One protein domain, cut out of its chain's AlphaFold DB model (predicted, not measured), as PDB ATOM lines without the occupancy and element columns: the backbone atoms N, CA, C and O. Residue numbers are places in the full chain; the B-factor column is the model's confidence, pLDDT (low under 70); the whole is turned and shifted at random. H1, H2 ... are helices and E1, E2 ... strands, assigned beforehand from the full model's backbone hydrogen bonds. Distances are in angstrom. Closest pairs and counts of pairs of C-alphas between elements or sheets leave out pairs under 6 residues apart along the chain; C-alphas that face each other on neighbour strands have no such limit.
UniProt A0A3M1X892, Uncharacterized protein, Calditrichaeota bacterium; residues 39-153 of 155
ATOM      1  N   PRO A  39     165.561 109.918 132.834       95.06
ATOM      2  CA  PRO A  39     166.681 110.056 131.914       95.06
ATOM      3  C   PRO A  39     167.962 110.324 132.712       95.06
ATOM      4  O   PRO A  39     167.934 111.031 133.724       95.06
ATOM      5  N   LEU A  40     169.096 109.788 132.256       95.50
ATOM      6  CA  LEU A  40     170.353 109.808 133.013       95.50
ATOM      7  C   LEU A  40     170.746 111.207 133.545       95.50
ATOM      8  O   LEU A  40     171.025 111.315 134.742       95.50
ATOM      9  N   PRO A  41     170.681 112.310 132.765       96.31
ATOM     10  CA  PRO A  41     170.968 113.645 133.298       96.31
ATOM     11  C   PRO A  41     170.041 114.052 134.454       96.31
ATOM     12  O   PRO A  41     170.465 114.712 135.403       96.31
ATOM     13  N   PHE A  42     168.771 113.646 134.405       96.06
ATOM     14  CA  PHE A  42     167.815 113.910 135.475       96.06
ATOM     15  C   PHE A  42     168.106 113.060 136.717       96.06
ATOM     16  O   PHE A  42     168.084 113.594 137.825       96.06
ATOM     17  N   LYS A  43     168.455 111.778 136.539       95.94
ATOM     18  CA  LYS A  43     168.909 110.888 137.622       95.94
ATOM     19  C   LYS A  43     170.104 111.497 138.366       95.94
ATOM     20  O   LYS A  43     170.061 111.626 139.588       95.94
ATOM     21  N   VAL A  44     171.118 111.960 137.629       97.62
ATOM     22  CA  VAL A  44     172.311 112.622 138.189       97.62
ATOM     23  C   VAL A  44     171.947 113.917 138.912       97.62
ATOM     24  O   VAL A  44     172.370 114.130 140.047       97.62
ATOM     25  N   ARG A  45     171.121 114.772 138.301       97.12
ATOM     26  CA  ARG A  45     170.669 116.025 138.922       97.12
ATOM     27  C   ARG A  45     169.912 115.776 140.228       97.12
ATOM     28  O   ARG A  45     170.195 116.439 141.221       97.12
ATOM     29  N   ALA A  46     168.986 114.819 140.243       95.88
ATOM     30  CA  ALA A  46     168.221 114.467 141.435       95.88
ATOM     31  C   ALA A  46     169.122 113.920 142.551       95.88
ATOM     32  O   ALA A  46     168.999 114.356 143.693       95.88
ATOM     33  N   PHE A  47     170.069 113.039 142.213       96.69
ATOM     34  CA  PHE A  47     171.069 112.537 143.156       96.69
ATOM     35  C   PHE A  47     171.898 113.676 143.774       96.69
ATOM     36  O   PHE A  47     172.053 113.751 144.994       96.69
ATOM     37  N   LEU A  48     172.409 114.596 142.949       97.56
ATOM     38  CA  LEU A  48     173.218 115.727 143.411       97.56
ATOM     39  C   LEU A  48     172.405 116.699 144.282       97.56
ATOM     40  O   LEU A  48     172.917 117.164 145.299       97.56
ATOM     41  N   ALA A  49     171.143 116.967 143.928       96.00
ATOM     42  CA  ALA A  49     170.243 117.812 144.716       96.00
ATOM     43  C   ALA A  49     169.970 117.208 146.097       96.00
ATOM     44  O   ALA A  49     170.020 117.904 147.109       96.00
ATOM     45  N   GLU A  50     169.737 115.897 146.162       94.75
ATOM     46  CA  GLU A  50     169.526 115.195 147.427       94.75
ATOM     47  C   GLU A  50     170.779 115.176 148.300       94.75
ATOM     48  O   GLU A  50     170.665 115.394 149.511       94.75
ATOM     49  N   LYS A  51     171.946 114.940 147.682       95.62
ATOM     50  CA  LYS A  51     173.247 114.843 148.352       95.62
ATOM     51  C   LYS A  51     173.724 116.184 148.901       95.62
ATOM     52  O   LYS A  51     174.211 116.226 150.026       95.62
ATOM     53  N   TYR A  52     173.619 117.253 148.112       94.06
ATOM     54  CA  TYR A  52     174.216 118.545 148.456       94.06
ATOM     55  C   TYR A  52     173.220 119.593 148.942       94.06
ATOM     56  O   TYR A  52     173.659 120.523 149.608       94.06
ATOM     57  N   ARG A  53     171.917 119.447 148.656       92.69
ATOM     58  CA  ARG A  53     170.859 120.385 149.085       92.69
ATOM     59  C   ARG A  53     171.247 121.858 148.851       92.69
ATOM     60  O   ARG A  53     171.260 122.624 149.811       92.69
ATOM     61  N   PRO A  54     171.631 122.251 147.621       91.12
ATOM     62  CA  PRO A  54     172.168 123.586 147.385       91.12
ATOM     63  C   PRO A  54     171.173 124.667 147.819       91.12
ATOM     64  O   PRO A  54     170.030 124.689 147.356       91.12
ATOM     65  N   GLY A  55     171.616 125.547 148.718       83.00
ATOM     66  CA  GLY A  55     170.819 126.661 149.215       83.00
ATOM     67  C   GLY A  55     170.549 127.712 148.137       83.00
ATOM     68  O   GLY A  55     171.302 127.860 147.174       83.00
ATOM     69  N   ASN A  56     169.470 128.472 148.312       76.56
ATOM     70  CA  ASN A  56     168.973 129.461 147.352       76.56
ATOM     71  C   ASN A  56     168.907 130.895 147.909       76.56
ATOM     72  O   ASN A  56     168.265 131.759 147.309       76.56
ATOM     73  N   CYS A  57     169.563 131.164 149.039       74.88
ATOM     74  CA  CYS A  57     169.495 132.454 149.718       74.88
ATOM     75  C   CYS A  57     170.704 133.344 149.394       74.88
ATOM     76  O   CYS A  57     171.844 132.962 149.658       74.88
ATOM     77  N   TYR A  58     170.455 134.559 148.898       62.19
ATOM     78  CA  TYR A  58     171.482 135.550 148.561       62.19
ATOM     79  C   TYR A  58     171.189 136.890 149.260       62.19
ATOM     80  O   TYR A  58     170.271 137.600 148.856       62.19
ATOM     81  N   GLY A  59     171.987 137.269 150.264       60.66
ATOM     82  CA  GLY A  59     171.919 138.587 150.913       60.66
ATOM     83  C   GLY A  59     170.905 138.715 152.061       60.66
ATOM     84  O   GLY A  59     170.538 137.722 152.691       60.66
ATOM     85  N   MET A  60     170.485 139.959 152.349       55.62
ATOM     86  CA  MET A  60     169.575 140.296 153.456       55.62
ATOM     87  C   MET A  60     168.226 139.556 153.325       55.62
ATOM     88  O   MET A  60     167.573 139.659 152.282       55.62
ATOM     89  N   PRO A  61     167.776 138.838 154.372       62.41
ATOM     90  CA  PRO A  61     166.635 137.933 154.306       62.41
ATOM     91  C   PRO A  61     165.308 138.701 154.264       62.41
ATOM     92  O   PRO A  61     164.710 139.014 155.291       62.41
ATOM     93  N   GLY A  62     164.820 138.988 153.061       65.19
ATOM     94  CA  GLY A  62     163.404 139.251 152.819       65.19
ATOM     95  C   GLY A  62     162.682 137.953 152.443       65.19
ATOM     96  O   GLY A  62     163.300 137.064 151.851       65.19
ATOM     97  N   PRO A  63     161.380 137.806 152.745       72.75
ATOM     98  CA  PRO A  63     160.605 136.711 152.177       72.75
ATOM     99  C   PRO A  63     160.653 136.799 150.646       72.75
ATOM    100  O   PRO A  63     160.481 137.877 150.071       72.75
ATOM    101  N   MET A  64     160.889 135.661 149.985       79.88
ATOM    102  CA  MET A  64     160.866 135.584 148.525       79.88
ATOM    103  C   MET A  64     159.514 136.105 148.011       79.88
ATOM    104  O   MET A  64     158.481 135.663 148.527       79.88
ATOM    105  N   PRO A  65     159.478 137.004 147.008       87.69
ATOM    106  CA  PRO A  65     158.221 137.503 146.477       87.69
ATOM    107  C   PRO A  65     157.317 136.357 146.029       87.69
ATOM    108  O   PRO A  65     157.704 135.492 145.242       87.69
ATOM    109  N   GLU A  66     156.084 136.369 146.516       90.75
ATOM    110  CA  GLU A  66     155.101 135.321 146.255       90.75
ATOM    111  C   GLU A  66     154.807 135.163 144.750       90.75
ATOM    112  O   GLU A  66     154.616 134.056 144.249       90.75
ATOM    113  N   SER A  67     154.854 136.261 143.992       92.75
ATOM    114  CA  SER A  67     154.747 136.251 142.530       92.75
ATOM    115  C   SER A  67     155.855 135.431 141.861       92.75
ATOM    116  O   SER A  67     155.573 134.686 140.925       92.75
ATOM    117  N   TYR A  68     157.089 135.522 142.361       90.81
ATOM    118  CA  TYR A  68     158.224 134.762 141.842       90.81
ATOM    119  C   TYR A  68     158.079 133.269 142.145       90.81
ATOM    120  O   TYR A  68     158.252 132.442 141.251       90.81
ATOM    121  N   VAL A  69     157.672 132.921 143.371       92.06
ATOM    122  CA  VAL A  69     157.390 131.528 143.756       92.06
ATOM    123  C   VAL A  69     156.336 130.917 142.829       92.06
ATOM    124  O   VAL A  69     156.547 129.836 142.281       92.06
ATOM    125  N   ASN A  70     155.224 131.621 142.598       95.56
ATOM    126  CA  ASN A  70     154.153 131.134 141.728       95.56
ATOM    127  C   ASN A  70     154.588 131.000 140.267       95.56
ATOM    128  O   ASN A  70     154.229 130.012 139.627       95.56
ATOM    129  N   LEU A  71     155.369 131.952 139.750       95.94
ATOM    130  CA  LEU A  71     155.894 131.902 138.386       95.94
ATOM    131  C   LEU A  71     156.774 130.663 138.180       95.94
ATOM    132  O   LEU A  71     156.496 129.852 137.303       95.94
ATOM    133  N   VAL A  72     157.767 130.457 139.049       94.62
ATOM    134  CA  VAL A  72     158.706 129.331 138.929       94.62
ATOM    135  C   VAL A  72     157.988 127.982 139.032       94.62
ATOM    136  O   VAL A  72     158.293 127.062 138.270       94.62
ATOM    137  N   LEU A  73     157.012 127.853 139.938       96.69
ATOM    138  CA  LEU A  73     156.206 126.633 140.056       96.69
ATOM    139  C   LEU A  73     155.336 126.396 138.812       96.69
ATOM    140  O   LEU A  73     155.210 125.255 138.366       96.69
ATOM    141  N   LYS A  74     154.750 127.459 138.246       96.88
ATOM    142  CA  LYS A  74     153.914 127.389 137.042       96.88
ATOM    143  C   LYS A  74     154.718 126.999 135.802       96.88
ATOM    144  O   LYS A  74     154.212 126.230 134.991       96.88
ATOM    145  N   ASP A  75     155.951 127.481 135.680       97.56
ATOM    146  CA  ASP A  75     156.821 127.216 134.527       97.56
ATOM    147  C   ASP A  75     157.431 125.804 134.549       97.56
ATOM    148  O   ASP A  75     157.927 125.317 133.536       97.56
ATOM    149  N   ASN A  76     157.363 125.107 135.692       97.25
ATOM    150  CA  ASN A  76     157.952 123.778 135.882       97.25
ATOM    151  C   ASN A  76     156.936 122.730 136.378       97.25
ATOM    152  O   ASN A  76     157.208 122.006 137.342       97.25
ATOM    153  N   PRO A  77     155.764 122.588 135.739       96.94
ATOM    154  CA  PRO A  77     154.641 121.867 136.329       96.94
ATOM    155  C   PRO A  77     154.887 120.352 136.463       96.94
ATOM    156  O   PRO A  77     154.465 119.741 137.445       96.94
ATOM    157  N   VAL A  78     155.643 119.751 135.534       96.44
ATOM    158  CA  VAL A  78     156.052 118.335 135.607       96.44
ATOM    159  C   VAL A  78     156.999 118.092 136.782       96.44
ATOM    160  O   VAL A  78     156.823 117.132 137.526       96.44
ATOM    161  N   LEU A  79     157.974 118.980 136.997       96.38
ATOM    162  CA  LEU A  79     158.914 118.860 138.114       96.38
ATOM    163  C   LEU A  79     158.225 119.091 139.457       96.38
ATOM    164  O   LEU A  79     158.526 118.404 140.430       96.38
ATOM    165  N   VAL A  80     157.267 120.018 139.508       97.06
ATOM    166  CA  VAL A  80     156.416 120.230 140.682       97.06
ATOM    167  C   VAL A  80     155.661 118.954 141.038       97.06
ATOM    168  O   VAL A  80     155.651 118.554 142.203       97.06
ATOM    169  N   GLU A  81     155.051 118.298 140.052       96.88
ATOM    170  CA  GLU A  81     154.329 117.053 140.297       96.88
ATOM    171  C   GLU A  81     155.277 115.913 140.691       96.88
ATOM    172  O   GLU A  81     155.013 115.212 141.667       96.88
ATOM    173  N   PHE A  82     156.442 115.805 140.048       96.25
ATOM    174  CA  PHE A  82     157.503 114.876 140.447       96.25
ATOM    175  C   PHE A  82     157.915 115.070 141.913       96.25
ATOM    176  O   PHE A  82     157.979 114.102 142.667       96.25
ATOM    177  N   ILE A  83     158.143 116.311 142.358       96.50
ATOM    178  CA  ILE A  83     158.525 116.629 143.743       96.50
ATOM    179  C   ILE A  83     157.429 116.205 144.723       96.50
ATOM    180  O   ILE A  83     157.726 115.606 145.763       96.50
ATOM    181  N   LYS A  84     156.160 116.498 144.406       96.31
ATOM    182  CA  LYS A  84     155.017 116.095 145.238       96.31
ATOM    183  C   LYS A  84     154.943 114.578 145.377       96.31
ATOM    184  O   LYS A  84     154.773 114.090 146.493       96.31
ATOM    185  N   LEU A  85     155.095 113.848 144.271       95.38
ATOM    186  CA  LEU A  85     155.033 112.387 144.245       95.38
ATOM    187  C   LEU A  85     156.233 111.756 144.969       95.38
ATOM    188  O   LEU A  85     156.038 110.939 145.868       95.38
ATOM    189  N   LYS A  86     157.462 112.179 144.640       94.94
ATOM    190  CA  LYS A  86     158.708 111.620 145.188       94.94
ATOM    191  C   LYS A  86     158.855 111.863 146.686       94.94
ATOM    192  O   LYS A  86     159.154 110.943 147.443       94.94
ATOM    193  N   TYR A  87     158.659 113.109 147.117       94.00
ATOM    194  CA  TYR A  87     158.976 113.539 148.482       94.00
ATOM    195  C   TYR A  87     157.744 113.672 149.383       94.00
ATOM    196  O   TYR A  87     157.885 114.003 150.559       94.00
ATOM    197  N   LYS A  88     156.533 113.434 148.855       95.31
ATOM    198  CA  LYS A  88     155.257 113.551 149.588       95.31
ATOM    199  C   LYS A  88     155.041 114.945 150.203       95.31
ATOM    200  O   LYS A  88     154.441 115.088 151.267       95.31
ATOM    201  N   ILE A  89     155.530 115.990 149.531       92.50
ATOM    202  CA  ILE A  89     155.445 117.385 149.987       92.50
ATOM    203  C   ILE A  89     154.184 118.044 149.417       92.50
ATOM    204  O   ILE A  89     153.914 117.948 148.226       92.50
ATOM    205  N   ARG A  90     153.433 118.764 150.262       90.62
ATOM    206  CA  ARG A  90     152.246 119.546 149.851       90.62
ATOM    207  C   ARG A  90     152.419 121.063 149.969       90.62
ATOM    208  O   ARG A  90     151.704 121.813 149.316       90.62
ATOM    209  N   GLY A  91     153.345 121.524 150.811       93.38
ATOM    210  CA  GLY A  91     153.543 122.952 151.065       93.38
ATOM    211  C   GLY A  91     154.225 123.648 149.890       93.38
ATOM    212  O   GLY A  91     155.329 123.264 149.522       93.38
ATOM    213  N   LYS A  92     153.599 124.698 149.352       93.06
ATOM    214  CA  LYS A  92     154.075 125.466 148.188       93.06
ATOM    215  C   LYS A  92     155.543 125.902 148.291       93.06
ATOM    216  O   LYS A  92     156.316 125.596 147.393       93.06
ATOM    217  N   HIS A  93     155.943 126.529 149.399       91.38
ATOM    218  CA  HIS A  93     157.339 126.952 149.594       91.38
ATOM    219  C   HIS A  93     158.300 125.764 149.679       91.38
ATOM    220  O   HIS A  93     159.330 125.776 149.031       91.38
ATOM    221  N   LYS A  94     157.911 124.674 150.352       92.75
ATOM    222  CA  LYS A  94     158.732 123.452 150.397       92.75
ATOM    223  C   LYS A  94     158.902 122.816 149.014       92.75
ATOM    224  O   LYS A  94     159.951 122.255 148.726       92.75
ATOM    225  N   ILE A  95     157.868 122.862 148.170       95.50
ATOM    226  CA  ILE A  95     157.953 122.402 146.777       95.50
ATOM    227  C   ILE A  95     158.898 123.311 145.993       95.50
ATOM    228  O   ILE A  95     159.749 122.812 145.265       95.50
ATOM    229  N   PHE A  96     158.765 124.627 146.164       93.94
ATOM    230  CA  PHE A  96     159.640 125.612 145.543       93.94
ATOM    231  C   PHE A  96     161.105 125.398 145.936       93.94
ATOM    232  O   PHE A  96     161.946 125.312 145.051       93.94
ATOM    233  N   ASP A  97     161.409 125.196 147.218       91.69
ATOM    234  CA  ASP A  97     162.777 124.949 147.686       91.69
ATOM    235  C   ASP A  97     163.383 123.716 147.001       91.69
ATOM    236  O   ASP A  97     164.468 123.791 146.428       91.69
ATOM    237  N   ARG A  98     162.638 122.601 146.941       94.62
ATOM    238  CA  ARG A  98     163.071 121.386 146.223       94.62
ATOM    239  C   ARG A  98     163.245 121.593 144.728       94.62
ATOM    240  O   ARG A  98     164.126 120.988 144.119       94.62
ATOM    241  N   LEU A  99     162.389 122.409 144.126       95.62
ATOM    242  CA  LEU A  99     162.487 122.732 142.713       95.62
ATOM    243  C   LEU A  99     163.756 123.539 142.443       95.62
ATOM    244  O   LEU A  99     164.488 123.212 141.516       95.62
ATOM    245  N   ILE A 100     164.058 124.537 143.272       93.50
ATOM    246  CA  ILE A 100     165.279 125.330 143.131       93.50
ATOM    247  C   ILE A 100     166.528 124.477 143.375       93.50
ATOM    248  O   ILE A 100     167.470 124.581 142.592       93.50
ATOM    249  N   GLU A 101     166.526 123.590 144.376       93.81
ATOM    250  CA  GLU A 101     167.631 122.645 144.600       93.81
ATOM    251  C   GLU A 101     167.955 121.864 143.314       93.81
ATOM    252  O   GLU A 101     169.112 121.800 142.898       93.81
ATOM    253  N   LEU A 102     166.928 121.335 142.635       95.25
ATOM    254  CA  LEU A 102     167.079 120.632 141.359       95.25
ATOM    255  C   LEU A 102     167.575 121.557 140.238       95.25
ATOM    256  O   LEU A 102     168.522 121.213 139.533       95.25
ATOM    257  N   LEU A 103     166.933 122.711 140.051       94.38
ATOM    258  CA  LEU A 103     167.216 123.624 138.937       94.38
ATOM    259  C   LEU A 103     168.580 124.319 139.050       94.38
ATOM    260  O   LEU A 103     169.144 124.710 138.031       94.38
ATOM    261  N   SER A 104     169.127 124.448 140.259       93.75
ATOM    262  CA  SER A 104     170.426 125.087 140.510       93.75
ATOM    263  C   SER A 104     171.632 124.281 140.008       93.75
ATOM    264  O   SER A 104     172.742 124.813 139.916       93.75
ATOM    265  N   ILE A 105     171.433 122.997 139.691       97.25
ATOM    266  CA  ILE A 105     172.498 122.086 139.274       97.25
ATOM    267  C   ILE A 105     172.596 122.062 137.754       97.25
ATOM    268  O   ILE A 105     171.750 121.510 137.036       97.25
ATOM    269  N   HIS A 106     173.708 122.599 137.271       97.50
ATOM    270  CA  HIS A 106     174.100 122.521 135.876       97.50
ATOM    271  C   HIS A 106     174.972 121.292 135.654       97.50
ATOM    272  O   HIS A 106     175.900 121.044 136.423       97.50
ATOM    273  N   LEU A 107     174.673 120.555 134.586       98.06
ATOM    274  CA  LEU A 107     175.433 119.395 134.138       98.06
ATOM    275  C   LEU A 107     176.022 119.691 132.763       98.06
ATOM    276  O   LEU A 107     175.327 120.219 131.897       98.06
ATOM    277  N   GLU A 108     177.279 119.322 132.575       98.19
ATOM    278  CA  GLU A 108     177.992 119.371 131.303       98.19
ATOM    279  C   GLU A 108     178.509 117.953 131.007       98.19
ATOM    280  O   GLU A 108     179.135 117.354 131.885       98.19
ATOM    281  N   PRO A 109     178.224 117.371 129.826       97.56
ATOM    282  CA  PRO A 109     178.714 116.039 129.480       97.56
ATOM    283  C   PRO A 109     180.243 115.947 129.552       97.56
ATOM    284  O   PRO A 109     180.948 116.862 129.126       97.56
ATOM    285  N   ALA A 110     180.748 114.828 130.063       96.50
ATOM    286  CA  ALA A 110     182.168 114.496 130.143       96.50
ATOM    287  C   ALA A 110     182.398 113.047 129.665       96.50
ATOM    288  O   ALA A 110     181.438 112.278 129.615       96.50
ATOM    289  N   PRO A 111     183.638 112.642 129.318       95.69
ATOM    290  CA  PRO A 111     183.899 111.329 128.714       95.69
ATOM    291  C   PRO A 111     183.388 110.116 129.504       95.69
ATOM    292  O   PRO A 111     183.022 109.114 128.904       95.69
ATOM    293  N   ASP A 112     183.353 110.203 130.831       95.69
ATOM    294  CA  ASP A 112     182.946 109.133 131.747       95.69
ATOM    295  C   ASP A 112     181.740 109.529 132.613       95.69
ATOM    296  O   ASP A 112     181.528 108.956 133.676       95.69
ATOM    297  N   GLY A 113     180.965 110.540 132.209       97.62
ATOM    298  CA  GLY A 113     179.809 111.000 132.974       97.62
ATOM    299  C   GLY A 113     179.535 112.487 132.796       97.62
ATOM    300  O   GLY A 113     179.288 112.956 131.686       97.62
ATOM    301  N   PHE A 114     179.540 113.239 133.897       98.56
ATOM    302  CA  PHE A 114     179.176 114.657 133.894       98.56
ATOM    303  C   PHE A 114     180.112 115.486 134.759       98.56
ATOM    304  O   PHE A 114     180.390 115.142 135.907       98.56
ATOM    305  N   LEU A 115     180.508 116.649 134.258       98.56
ATOM    306  CA  LEU A 115     180.887 117.751 135.130       98.56
ATOM    307  C   LEU A 115     179.616 118.395 135.674       98.56
ATOM    308  O   LEU A 115     178.622 118.538 134.962       98.56
ATOM    309  N   PHE A 116     179.640 118.794 136.941       98.44
ATOM    310  CA  PHE A 116     178.532 119.515 137.548       98.44
ATOM    311  C   PHE A 116     179.001 120.784 138.231       98.44
ATOM    312  O   PHE A 116     180.078 120.834 138.827       98.44
ATOM    313  N   ARG A 117     178.145 121.803 138.197       97.81
ATOM    314  CA  ARG A 117     178.314 123.002 139.010       97.81
ATOM    315  C   ARG A 117     176.997 123.459 139.607       97.81
ATOM    316  O   ARG A 117     175.954 123.374 138.964       97.81
ATOM    317  N   PHE A 118     177.073 123.989 140.816       96.31
ATOM    318  CA  PHE A 118     175.969 124.681 141.465       96.31
ATOM    319  C   PHE A 118     176.514 125.759 142.400       96.31
ATOM    320  O   PHE A 118     177.704 125.792 142.734       96.31
ATOM    321  N   THR A 119     175.624 126.656 142.807       92.38
ATOM    322  CA  THR A 119     175.893 127.617 143.874       92.38
ATOM    323  C   THR A 119     175.062 127.213 145.078       92.38
ATOM    324  O   THR A 119     173.845 127.137 144.976       92.38
ATOM    325  N   ASP A 120     175.730 126.919 146.187       89.62
ATOM    326  CA  ASP A 120     175.108 126.710 147.488       89.62
ATOM    327  C   ASP A 120     175.121 128.043 148.235       89.62
ATOM    328  O   ASP A 120     176.177 128.537 148.643       89.62
ATOM    329  N   ALA A 121     173.954 128.672 148.305       82.94
ATOM    330  CA  ALA A 121     173.792 130.015 148.830       82.94
ATOM    331  C   ALA A 121     173.058 129.973 150.177       82.94
ATOM    332  O   ALA A 121     171.841 129.784 150.244       82.94
ATOM    333  N   ASN A 122     173.820 130.171 151.253       81.38
ATOM    334  CA  ASN A 122     173.354 130.209 152.636       81.38
ATOM    335  C   ASN A 122     173.348 131.651 153.156       81.38
ATOM    336  O   ASN A 122     174.071 131.972 154.098       81.38
ATOM    337  N   CYS A 123     172.553 132.513 152.515       80.44
ATOM    338  CA  CYS A 123     172.318 133.939 152.796       80.44
ATOM    339  C   CYS A 123     173.585 134.807 152.831       80.44
ATOM    340  O   CYS A 123     173.769 135.657 151.963       80.44
ATOM    341  N   CYS A 124     174.463 134.565 153.801       84.25
ATOM    342  CA  CYS A 124     175.701 135.289 154.066       84.25
ATOM    343  C   CYS A 124     176.950 134.561 153.565       84.25
ATOM    344  O   CYS A 124     178.002 135.188 153.438       84.25
ATOM    345  N   ASP A 125     176.858 133.259 153.285       88.25
ATOM    346  CA  ASP A 125     177.939 132.483 152.676       88.25
ATOM    347  C   ASP A 125     177.474 131.876 151.356       88.25
ATOM    348  O   ASP A 125     176.443 131.211 151.278       88.25
ATOM    349  N   ILE A 126     178.254 132.127 150.312       90.50
ATOM    350  CA  ILE A 126     178.036 131.590 148.981       90.50
ATOM    351  C   ILE A 126     179.198 130.665 148.657       90.50
ATOM    352  O   ILE A 126     180.339 131.109 148.495       90.50
ATOM    353  N   ALA A 127     178.892 129.387 148.471       92.94
ATOM    354  CA  ALA A 127     179.828 128.403 147.969       92.94
ATOM    355  C   ALA A 127     179.528 128.086 146.502       92.94
ATOM    356  O   ALA A 127     178.457 127.594 146.159       92.94
ATOM    357  N   LYS A 128     180.496 128.317 145.612       95.00
ATOM    358  CA  LYS A 128     180.445 127.765 144.252       95.00
ATOM    359  C   LYS A 128     181.141 126.417 144.249       95.00
ATOM    360  O   LYS A 128     182.298 126.327 144.665       95.00
ATOM    361  N   VAL A 129     180.439 125.397 143.774       97.31
ATOM    362  CA  VAL A 129     180.925 124.020 143.714       97.31
ATOM    363  C   VAL A 129     181.070 123.618 142.255       97.31
ATOM    364  O   VAL A 129     180.151 123.815 141.463       97.31
ATOM    365  N   LEU A 130     182.224 123.052 141.916       98.31
ATOM    366  CA  LEU A 130     182.491 122.346 140.671       98.31
ATOM    367  C   LEU A 130     182.933 120.929 141.029       98.31
ATOM    368  O   LEU A 130     183.818 120.741 141.868       98.31
ATOM    369  N   GLY A 131     182.344 119.942 140.374       98.31
ATOM    370  CA  GLY A 131     182.681 118.545 140.579       98.31
ATOM    371  C   GLY A 131     182.477 117.703 139.332       98.31
ATOM    372  O   GLY A 131     182.113 118.210 138.270       98.31
ATOM    373  N   ARG A 132     182.717 116.407 139.487       98.38
ATOM    374  CA  ARG A 132     182.527 115.382 138.465       98.38
ATOM    375  C   ARG A 132     181.716 114.232 139.040       98.38
ATOM    376  O   ARG A 132     181.927 113.838 140.186       98.38
ATOM    377  N   VAL A 133     180.797 113.707 138.246       98.44
ATOM    378  CA  VAL A 133     180.116 112.436 138.474       98.44
ATOM    379  C   VAL A 133     180.596 111.463 137.411       98.44
ATOM    380  O   VAL A 133     180.530 111.787 136.227       98.44
ATOM    381  N   VAL A 134     181.054 110.291 137.840       98.06
ATOM    382  CA  VAL A 134     181.414 109.180 136.956       98.06
ATOM    383  C   VAL A 134     180.229 108.229 136.862       98.06
ATOM    384  O   VAL A 134     179.626 107.881 137.885       98.06
ATOM    385  N   ILE A 135     179.898 107.841 135.635       97.88
ATOM    386  CA  ILE A 135     178.808 106.938 135.292       97.88
ATOM    387  C   ILE A 135     179.378 105.680 134.645       97.88
ATOM    388  O   ILE A 135     180.114 105.761 133.665       97.88
ATOM    389  N   GLU A 136     178.962 104.521 135.141       97.25
ATOM    390  CA  GLU A 136     179.225 103.223 134.521       97.25
ATOM    391  C   GLU A 136     177.916 102.436 134.467       97.25
ATOM    392  O   GLU A 136     177.203 102.365 135.466       97.25
ATOM    393  N   ASN A 137     177.582 101.852 133.311       95.00
ATOM    394  CA  ASN A 137     176.344 101.082 133.111       95.00
ATOM    395  C   ASN A 137     175.076 101.820 133.600       95.00
ATOM    396  O   ASN A 137     174.260 101.251 134.318       95.00
ATOM    397  N   ASP A 138     174.946 103.107 133.252       92.94
ATOM    398  CA  ASP A 138     173.854 104.003 133.675       92.94
ATOM    399  C   ASP A 138     173.715 104.218 135.199       92.94
ATOM    400  O   ASP A 138     172.729 104.793 135.681       92.94
ATOM    401  N   GLU A 139     174.729 103.835 135.976       95.25
ATOM    402  CA  GLU A 139     174.796 104.013 137.423       95.25
ATOM    403  C   GLU A 139     175.876 105.010 137.843       95.25
ATOM    404  O   GLU A 139     176.943 105.115 137.244       95.25
ATOM    405  N   ILE A 140     175.590 105.760 138.910       96.62
ATOM    406  CA  ILE A 140     176.545 106.695 139.512       96.62
ATOM    407  C   ILE A 140     177.518 105.892 140.371       96.62
ATOM    408  O   ILE A 140     177.144 105.427 141.446       96.62
ATOM    409  N   VAL A 141     178.767 105.766 139.926       97.44
ATOM    410  CA  VAL A 141     179.797 104.997 140.648       97.44
ATOM    411  C   VAL A 141     180.700 105.873 141.508       97.44
ATOM    412  O   VAL A 141     181.180 105.439 142.553       97.44
ATOM    413  N   TRP A 142     180.911 107.131 141.111       96.06
ATOM    414  CA  TRP A 142     181.808 108.036 141.825       96.06
ATOM    415  C   TRP A 142     181.391 109.496 141.693       96.06
ATOM    416  O   TRP A 142     180.859 109.921 140.668       96.06
ATOM    417  N   VAL A 143     181.650 110.281 142.742       97.44
ATOM    418  CA  VAL A 143     181.420 111.729 142.754       97.44
ATOM    419  C   VAL A 143     182.564 112.427 143.462       97.44
ATOM    420  O   VAL A 143     182.824 112.159 144.633       97.44
ATOM    421  N   GLU A 144     183.168 113.389 142.779       97.31
ATOM    422  CA  GLU A 144     184.312 114.152 143.265       97.31
ATOM    423  C   GLU A 144     184.033 115.655 143.216       97.31
ATOM    424  O   GLU A 144     183.449 116.164 142.256       97.31
ATOM    425  N   ILE A 145     184.477 116.382 144.244       98.00
ATOM    426  CA  ILE A 145     184.532 117.845 144.216       98.00
ATOM    427  C   ILE A 145     185.905 118.259 143.703       98.00
ATOM    428  O   ILE A 145     186.906 118.068 144.382       98.00
ATOM    429  N   LEU A 146     185.935 118.876 142.526       97.69
ATOM    430  CA  LEU A 146     187.165 119.358 141.900       97.69
ATOM    431  C   LEU A 146     187.568 120.725 142.451       97.69
ATOM    432  O   LEU A 146     188.747 121.041 142.595       97.69
ATOM    433  N   LYS A 147     186.574 121.574 142.731       97.56
ATOM    434  CA  LYS A 147     186.807 122.920 143.244       97.56
ATOM    435  C   LYS A 147     185.621 123.401 144.063       97.56
ATOM    436  O   LYS A 147     184.469 123.286 143.648       97.56
ATOM    437  N   LYS A 148     185.921 124.028 145.197       96.88
ATOM    438  CA  LYS A 148     184.951 124.761 146.007       96.88
ATOM    439  C   LYS A 148     185.518 126.131 146.344       96.88
ATOM    440  O   LYS A 148     186.642 126.230 146.824       96.88
ATOM    441  N   THR A 149     184.759 127.187 146.079       95.75
ATOM    442  CA  THR A 149     185.147 128.555 146.451       95.75
ATOM    443  C   THR A 149     184.074 129.174 147.319       95.75
ATOM    444  O   THR A 149     182.909 129.166 146.923       95.75
ATOM    445  N   HIS A 150     184.479 129.743 148.449       93.88
ATOM    446  CA  HIS A 150     183.595 130.430 149.382       93.88
ATOM    447  C   HIS A 150     183.714 131.941 149.237       93.88
ATOM    448  O   HIS A 150     184.803 132.475 149.007       93.88
ATOM    449  N   ARG A 151     182.589 132.630 149.401       90.31
ATOM    450  CA  ARG A 151     182.525 134.084 149.453       90.31
ATOM    451  C   ARG A 151     181.478 134.504 150.472       90.31
ATOM    452  O   ARG A 151     180.306 134.182 150.321       90.31
ATOM    453  N   LYS A 152     181.898 135.331 151.429       88.62
ATOM    454  CA  LYS A 152     180.970 136.045 152.304       88.62
ATOM    455  C   LYS A 152     180.321 137.207 151.555       88.62
ATOM    456  O   LYS A 152     181.006 137.927 150.821       88.62
ATOM    457  N   VAL A 153     179.022 137.393 151.748       82.88
ATOM    458  CA  VAL A 153     178.255 138.529 151.217       82.88
ATOM    459  C   VAL A 153     177.543 139.270 152.347       82.88
ATOM    460  O   VAL A 153     177.315 138.670 153.398       82.88
TER     461      VAL A 153
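This is residues 39 to 153 of the 155 residues of an uncharacterized protein of Calditrichaeota bacterium (UniProt A0A3M1X892). A strongly twisted sheet of long strands has the helix H1 packed on it, and a cluster of three crossed helices, H2, H3 and H4, lies off to the side of E3 where E1 and E2 join it. Within that cluster H4 reaches inward to H1 and grazes the sheet, while H2 and H3 stay off the sheet. The printed part has 115 residues, with four named helices and five named strands in the order H1, E1, H2, H3, H4, E2, E3, E4, E5, a mixed class of helices and strands. E2 to E5 form a meander, each strand the antiparallel neighbour of the one before, and short E1 runs parallel to E3 in this branched sheet. The whole is compact, with a radius of gyration of the C-alphas of 15.0 A, and only just flat, spanning 41 by 36 by 20 A.

Find C-alpha 40 at (170.353, 109.808, 133.013); from there H1 runs over residues 40 to 52, 18.2 A long. Next come E1, residues 56 to 58, then H2, residues 66 to 75, H3, residues 77 to 87, and H4, residues 92 to 103, which is 16.2 A long. E2, residues 106 to 110, leads to E3, residues 113 to 123, 31.2 A long. E4, residues 125 to 136, measures 34.5 A. E5, residues 139 to 152, measures 35.9 A, bends by 61 degrees at residue 142 and ends at C-alpha 152 at (180.970, 136.045, 152.304).

Start at E3: E1, beside residues 121 to 123, and E2, beside 113 to 117, lie on one side of it, E4 on the other side. Look for N 57 and O 121 at 2.9 A between E1 and E3, and for N 108 and O 115 at 2.8 A in the hairpin E2 and E3. The hairpin E3 and E4 has N 120 and O 127 at 2.8 A; the hairpin E4 and E5 has N 130 and O 147 at 2.8 A. H1 is on the sheet; its closest C-alpha pair with E2 is Pro 41 and Leu 107, 7.3 A apart. H4, the hub, only grazes the sheet with residues 97 to 103. It touches H1 at a steep tilt of 63 degrees, closest at the C-alphas of Ala 49 and Leu 102, 5.4 A. It touches H2, closest at the C-alphas of Leu 73 and Phe 96, 6.6 A. It touches H3, about perpendicular at 77 degrees, closest at the C-alphas of Ile 83 and Ile 95, 6.5 A. H1 is apart from H2 and H3. In H1, H2, H3 and H4 every O i to N i+4 pair is within hydrogen-bond range.

The C-alphas farthest apart, those of Gly 62 and Asn 137, are 44.9 A apart. The printed part has no cut, and no link is long. Mean pLDDT of the printed part is 92.5; look for values under 70 at residues 58 to 62.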